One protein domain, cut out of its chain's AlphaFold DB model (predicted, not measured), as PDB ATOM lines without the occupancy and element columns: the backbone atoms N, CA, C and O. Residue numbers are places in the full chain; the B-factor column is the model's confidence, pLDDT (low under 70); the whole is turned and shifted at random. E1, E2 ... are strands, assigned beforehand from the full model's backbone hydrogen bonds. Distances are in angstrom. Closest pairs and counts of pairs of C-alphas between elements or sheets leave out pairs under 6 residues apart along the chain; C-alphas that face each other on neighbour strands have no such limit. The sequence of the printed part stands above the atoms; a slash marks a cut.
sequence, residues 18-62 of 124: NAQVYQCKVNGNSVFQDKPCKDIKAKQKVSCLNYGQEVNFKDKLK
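AT A GLANCE: This is residues 18 to 62 of the 124 residues of an uncharacterized protein of Acinetobacter parvus DSM 16617 = CIP 108168 (UniProt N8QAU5). A small three-stranded sheet with little regular structure around it: E1 runs between E2 and E3, and the stretch of residues 49 to 62 folds back past E3. The printed part has 45 residues, with no named helix and three named strands, E1, E2, E3 along the chain; the sheet's order is E2, E1, E3, all antiparallel. The class is all strand, with only 17 residues in named elements. The whole is compact, with a radius of gyration of the C-alphas of 10.4 A and spans of 30 by 21 by 15 A.

IN THESE COORDINATES: E1, residues 20 to 26, is 18.4 A long and begins at C-alpha 20 (17.004, -47.062, -32.191). E2 is residues 29 to 33, 12.9 A; E3, residues 44 to 48, 13.6 A, ends at C-alpha 48 (12.333, -46.110, -32.984).

HOW THE PARTS SIT: E1 and E2 form a hairpin at 152 degrees, with N 24 and O 31 within hydrogen-bond range at 2.8 A. E1 and E3 are antiparallel at 157 degrees, with N 23 and O 45 at 2.8 A. Edge strands E2 and E3 are apart.

THE WHOLE: The farthest C-alphas, of Lys 41 and Gly 52, are 31.6 A apart. The printed part has no cut and no long link. Mean pLDDT of the printed part is 71.2, with residues 50 to 55 among those under 70.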
ATOM      1  N   ASN A  18      15.088 -53.669 -35.591       59.59
ATOM      2  CA  ASN A  18      14.577 -52.897 -34.443       59.59
ATOM      3  C   ASN A  18      15.597 -51.838 -33.969       59.59
ATOM      4  O   ASN A  18      16.023 -51.821 -32.815       59.59
ATOM      5  N   ALA A  19      16.057 -50.980 -34.881       65.69
ATOM      6  CA  ALA A  19      17.127 -50.028 -34.589       65.69
ATOM      7  C   ALA A  19      16.594 -48.730 -33.950       65.69
ATOM      8  O   ALA A  19      15.780 -48.009 -34.537       65.69
ATOM      9  N   GLN A  20      17.090 -48.411 -32.751       74.88
ATOM     10  CA  GLN A  20      17.004 -47.062 -32.191       74.88
ATOM     11  C   GLN A  20      17.885 -46.127 -33.015       74.88
ATOM     12  O   GLN A  20      19.057 -46.419 -33.245       74.88
ATOM     13  N   VAL A  21      17.335 -44.988 -33.422       80.62
ATOM     14  CA  VAL A  21      18.114 -43.921 -34.046       80.62
ATOM     15  C   VAL A  21      18.179 -42.734 -33.111       80.62
ATOM     16  O   VAL A  21      17.167 -42.212 -32.640       80.62
ATOM     17  N   TYR A  22      19.405 -42.294 -32.883       81.12
ATOM     18  CA  TYR A  22      19.758 -41.134 -32.098       81.12
ATOM     19  C   TYR A  22      20.050 -39.977 -33.048       81.12
ATOM     20  O   TYR A  22      20.920 -40.066 -33.912       81.12
ATOM     21  N   GLN A  23      19.324 -38.881 -32.879       81.38
ATOM     22  CA  GLN A  23      19.617 -37.597 -33.491       81.38
ATOM     23  C   GLN A  23      20.482 -36.784 -32.524       81.38
ATOM     24  O   GLN A  23      20.015 -36.314 -31.482       81.38
ATOM     25  N   CYS A  24      21.741 -36.597 -32.897       80.06
ATOM     26  CA  CYS A  24      22.724 -35.815 -32.163       80.06
ATOM     27  C   CYS A  24      22.892 -34.438 -32.804       80.06
ATOM     28  O   CYS A  24      23.055 -34.330 -34.019       80.06
ATOM     29  N   LYS A  25      22.903 -33.373 -31.993       78.81
ATOM     30  CA  LYS A  25      23.334 -32.048 -32.453       78.81
ATOM     31  C   LYS A  25      24.838 -31.892 -32.264       78.81
ATOM     32  O   LYS A  25      25.294 -31.706 -31.139       78.81
ATOM     33  N   VAL A  26      25.585 -31.920 -33.362       74.12
ATOM     34  CA  VAL A  26      27.037 -31.704 -33.389       74.12
ATOM     35  C   VAL A  26      27.304 -30.420 -34.165       74.12
ATOM     36  O   VAL A  26      26.959 -30.324 -35.341       74.12
ATOM     37  N   ASN A  27      27.875 -29.408 -33.506       74.25
ATOM     38  CA  ASN A  27      28.211 -28.111 -34.116       74.25
ATOM     39  C   ASN A  27      27.035 -27.441 -34.860       74.25
ATOM     40  O   ASN A  27      27.203 -26.883 -35.938       74.25
ATOM     41  N   GLY A  28      25.822 -27.536 -34.304       73.44
ATOM     42  CA  GLY A  28      24.600 -26.982 -34.908       73.44
ATOM     43  C   GLY A  28      23.916 -27.889 -35.938       73.44
ATOM     44  O   GLY A  28      22.730 -27.699 -36.202       73.44
ATOM     45  N   ASN A  29      24.600 -28.921 -36.433       73.38
ATOM     46  CA  ASN A  29      24.064 -29.863 -37.413       73.38
ATOM     47  C   ASN A  29      23.463 -31.101 -36.746       73.38
ATOM     48  O   ASN A  29      23.939 -31.559 -35.707       73.38
ATOM     49  N   SER A  30      22.411 -31.651 -37.354       78.19
ATOM     50  CA  SER A  30      21.812 -32.915 -36.917       78.19
ATOM     51  C   SER A  30      22.515 -34.091 -37.587       78.19
ATOM     52  O   SER A  30      22.546 -34.174 -38.811       78.19
ATOM     53  N   VAL A  31      23.057 -34.996 -36.777       78.69
ATOM     54  CA  VAL A  31      23.691 -36.248 -37.203       78.69
ATOM     55  C   VAL A  31      22.868 -37.404 -36.649       78.69
ATOM     56  O   VAL A  31      22.503 -37.388 -35.475       78.69
ATOM     57  N   PHE A  32      22.565 -38.391 -37.488       80.25
ATOM     58  CA  PHE A  32      21.781 -39.564 -37.108       80.25
ATOM     59  C   PHE A  32      22.701 -40.774 -36.970       80.25
ATOM     60  O   PHE A  32      23.526 -41.026 -37.846       80.25
ATOM     61  N   GLN A  33      22.571 -41.505 -35.868       77.31
ATOM     62  CA  GLN A  33      23.420 -42.649 -35.544       77.31
ATOM     63  C   GLN A  33      22.639 -43.722 -34.778       77.31
ATOM     64  O   GLN A  33      21.602 -43.452 -34.181       77.31
ATOM     65  N   ASP A  34      23.150 -44.946 -34.801       74.75
ATOM     66  CA  ASP A  34      22.608 -46.143 -34.143       74.75
ATOM     67  C   ASP A  34      22.982 -46.240 -32.652       74.75
ATOM     68  O   ASP A  34      22.439 -47.054 -31.907       74.75
ATOM     69  N   LYS A  35      23.918 -45.400 -32.201       78.88
ATOM     70  CA  LYS A  35      24.430 -45.367 -30.825       78.88
ATOM     71  C   LYS A  35      24.091 -44.046 -30.136       78.88
ATOM     72  O   LYS A  35      23.988 -43.028 -30.821       78.88
ATOM     73  N   PRO A  36      24.008 -44.013 -28.793       80.00
ATOM     74  CA  PRO A  36      23.861 -42.769 -28.043       80.00
ATOM     75  C   PRO A  36      24.924 -41.734 -28.415       80.00
ATOM     76  O   PRO A  36      26.057 -42.086 -28.766       80.00
ATOM     77  N   CYS A  37      24.571 -40.450 -28.333       80.19
ATOM     78  CA  CYS A  37      25.516 -39.377 -28.616       80.19
ATOM     79  C   CYS A  37      26.707 -39.489 -27.660       80.19
ATOM     80  O   CYS A  37      26.532 -39.576 -26.446       80.19
ATOM     81  N   LYS A  38      27.926 -39.486 -28.210       75.00
ATOM     82  CA  LYS A  38      29.157 -39.636 -27.417       75.00
ATOM     83  C   LYS A  38      29.293 -38.525 -26.366       75.00
ATOM     84  O   LYS A  38      29.819 -38.762 -25.283       75.00
ATOM     85  N   ASP A  39      28.761 -37.345 -26.677       71.88
ATOM     86  CA  ASP A  39      28.635 -36.236 -25.741       71.88
ATOM     87  C   ASP A  39      27.316 -36.303 -24.967       71.88
ATOM     88  O   ASP A  39      26.261 -35.913 -25.465       71.88
ATOM     89  N   ILE A  40      27.400 -36.696 -23.694       60.03
ATOM     90  CA  ILE A  40      26.271 -36.735 -22.741       60.03
ATOM     91  C   ILE A  40      25.630 -35.339 -22.559       60.03
ATOM     92  O   ILE A  40      24.472 -35.219 -22.167       60.03
ATOM     93  N   LYS A  41      26.373 -34.264 -22.864       60.47
ATOM     94  CA  LYS A  41      25.894 -32.871 -22.797       60.47
ATOM     95  C   LYS A  41      25.133 -32.418 -24.048       60.47
ATOM     96  O   LYS A  41      24.499 -31.363 -24.015       60.47
ATOM     97  N   ALA A  42      25.199 -33.163 -25.151       61.56
ATOM     98  CA  ALA A  42      24.463 -32.818 -26.357       61.56
ATOM     99  C   ALA A  42      22.973 -33.130 -26.157       61.56
ATOM    100  O   ALA A  42      22.608 -34.191 -25.653       61.56
ATOM    101  N   LYS A  43      22.094 -32.207 -26.573       66.06
ATOM    102  CA  LYS A  43      20.650 -32.473 -26.634       66.06
ATOM    103  C   LYS A  43      20.422 -33.594 -27.649       66.06
ATOM    104  O   LYS A  43      20.442 -33.338 -28.853       66.06
ATOM    105  N   GLN A  44      20.262 -34.815 -27.151       72.88
ATOM    106  CA  GLN A  44      19.962 -35.986 -27.960       72.88
ATOM    107  C   GLN A  44      18.452 -36.164 -28.076       72.88
ATOM    108  O   GLN A  44      17.722 -35.956 -27.106       72.88
ATOM    109  N   LYS A  45      17.997 -36.573 -29.256       79.56
ATOM    110  CA  LYS A  45      16.644 -37.092 -29.440       79.56
ATOM    111  C   LYS A  45      16.724 -38.517 -29.937       79.56
ATOM    112  O   LYS A  45      17.610 -38.839 -30.719       79.56
ATOM    113  N   VAL A  46      15.804 -39.361 -29.503       76.06
ATOM    114  CA  VAL A  46      15.775 -40.774 -29.872       76.06
ATOM    115  C   VAL A  46      14.433 -41.097 -30.508       76.06
ATOM    116  O   VAL A  46      13.400 -40.540 -30.127       76.06
ATOM    117  N   SER A  47      14.455 -41.973 -31.505       78.75
ATOM    118  CA  SER A  47      13.260 -42.520 -32.138       78.75
ATOM    119  C   SER A  47      13.454 -43.999 -32.456       78.75
ATOM    120  O   SER A  47      14.579 -44.455 -32.667       78.75
ATOM    121  N   CYS A  48      12.351 -44.738 -32.497       75.88
ATOM    122  CA  CYS A  48      12.333 -46.110 -32.984       75.88
ATOM    123  C   CYS A  48      12.077 -46.086 -34.490       75.88
ATOM    124  O   CYS A  48      11.107 -45.471 -34.940       75.88
ATOM    125  N   LEU A  49      12.923 -46.756 -35.275       70.12
ATOM    126  CA  LEU A  49      12.648 -46.949 -36.694       70.12
ATOM    127  C   LEU A  49      11.598 -48.046 -36.877       70.12
ATOM    128  O   LEU A  49      11.910 -49.228 -36.780       70.12
ATOM    129  N   ASN A  50      10.369 -47.640 -37.194       65.50
ATOM    130  CA  ASN A  50       9.332 -48.536 -37.697       65.50
ATOM    131  C   ASN A  50       9.186 -48.339 -39.210       65.50
ATOM    132  O   ASN A  50       8.972 -47.222 -39.686       65.50
ATOM    133  N   TYR A  51       9.298 -49.426 -39.975       54.22
ATOM    134  CA  TYR A  51       9.142 -49.383 -41.428       54.22
ATOM    135  C   TYR A  51       7.748 -48.863 -41.811       54.22
ATOM    136  O   TYR A  51       6.735 -49.409 -41.381       54.22
ATOM    137  N   GLY A  52       7.702 -47.816 -42.639       52.16
ATOM    138  CA  GLY A  52       6.453 -47.245 -43.155       52.16
ATOM    139  C   GLY A  52       5.748 -46.244 -42.234       52.16
ATOM    140  O   GLY A  52       4.642 -45.825 -42.565       52.16
ATOM    141  N   GLN A  53       6.363 -45.842 -41.117       54.59
ATOM    142  CA  GLN A  53       5.833 -44.797 -40.237       54.59
ATOM    143  C   GLN A  53       6.735 -43.562 -40.211       54.59
ATOM    144  O   GLN A  53       7.945 -43.637 -40.426       54.59
ATOM    145  N   GLU A  54       6.127 -42.410 -39.941       54.50
ATOM    146  CA  GLU A  54       6.840 -41.147 -39.788       54.50
ATOM    147  C   GLU A  54       7.697 -41.168 -38.510       54.50
ATOM    148  O   GLU A  54       7.220 -41.482 -37.413       54.50
ATOM    149  N   VAL A  55       8.987 -40.855 -38.653       65.69
ATOM    150  CA  VAL A  55       9.962 -40.947 -37.560       65.69
ATOM    151  C   VAL A  55       9.800 -39.751 -36.624       65.69
ATOM    152  O   VAL A  55      10.157 -38.623 -36.957       65.69
ATOM    153  N   ASN A  56       9.288 -40.003 -35.420       71.44
ATOM    154  CA  ASN A  56       9.075 -38.977 -34.403       71.44
ATOM    155  C   ASN A  56      10.187 -39.003 -33.346       71.44
ATOM    156  O   ASN A  56      10.258 -39.916 -32.519       71.44
ATOM    157  N   PHE A  57      11.056 -37.991 -33.366       74.19
ATOM    158  CA  PHE A  57      12.185 -37.851 -32.441       74.19
ATOM    159  C   PHE A  57      11.758 -37.216 -31.112       74.19
ATOM    160  O   PHE A  57      11.274 -36.083 -31.081       74.19
ATOM    161  N   LYS A  58      11.985 -37.929 -30.004       76.94
ATOM    162  CA  LYS A  58      11.643 -37.492 -28.639       76.94
ATOM    163  C   LYS A  58      12.904 -37.295 -27.799       76.94
ATOM    164  O   LYS A  58      13.888 -37.998 -27.997       76.94
ATOM    165  N   ASP A  59      12.873 -36.382 -26.829       74.44
ATOM    166  CA  ASP A  59      14.036 -36.108 -25.962       74.44
ATOM    167  C   ASP A  59      14.395 -37.303 -25.057       74.44
ATOM    168  O   ASP A  59      15.547 -37.479 -24.665       74.44
ATOM    169  N   LYS A  60      13.406 -38.148 -24.739       66.62
ATOM    170  CA  LYS A  60      13.584 -39.447 -24.084       66.62
ATOM    171  C   LYS A  60      12.573 -40.447 -24.635       66.62
ATOM    172  O   LYS A  60      11.401 -40.112 -24.820       66.62
ATOM    173  N   LEU A  61      13.020 -41.680 -24.844       60.47
ATOM    174  CA  LEU A  61      12.126 -42.827 -24.973       60.47
ATOM    175  C   LEU A  61      11.548 -43.121 -23.585       60.47
ATOM    176  O   LEU A  61      12.300 -43.296 -22.629       60.47
ATOM    177  N   LYS A  62      10.218 -43.090 -23.458       57.47
ATOM    178  CA  LYS A  62       9.528 -43.514 -22.226       57.47
ATOM    179  C   LYS A  62       9.433 -45.037 -22.121       57.47
ATOM    180  O   LYS A  62       9.312 -45.555 -21.021       57.47
TER     181      LYS A  62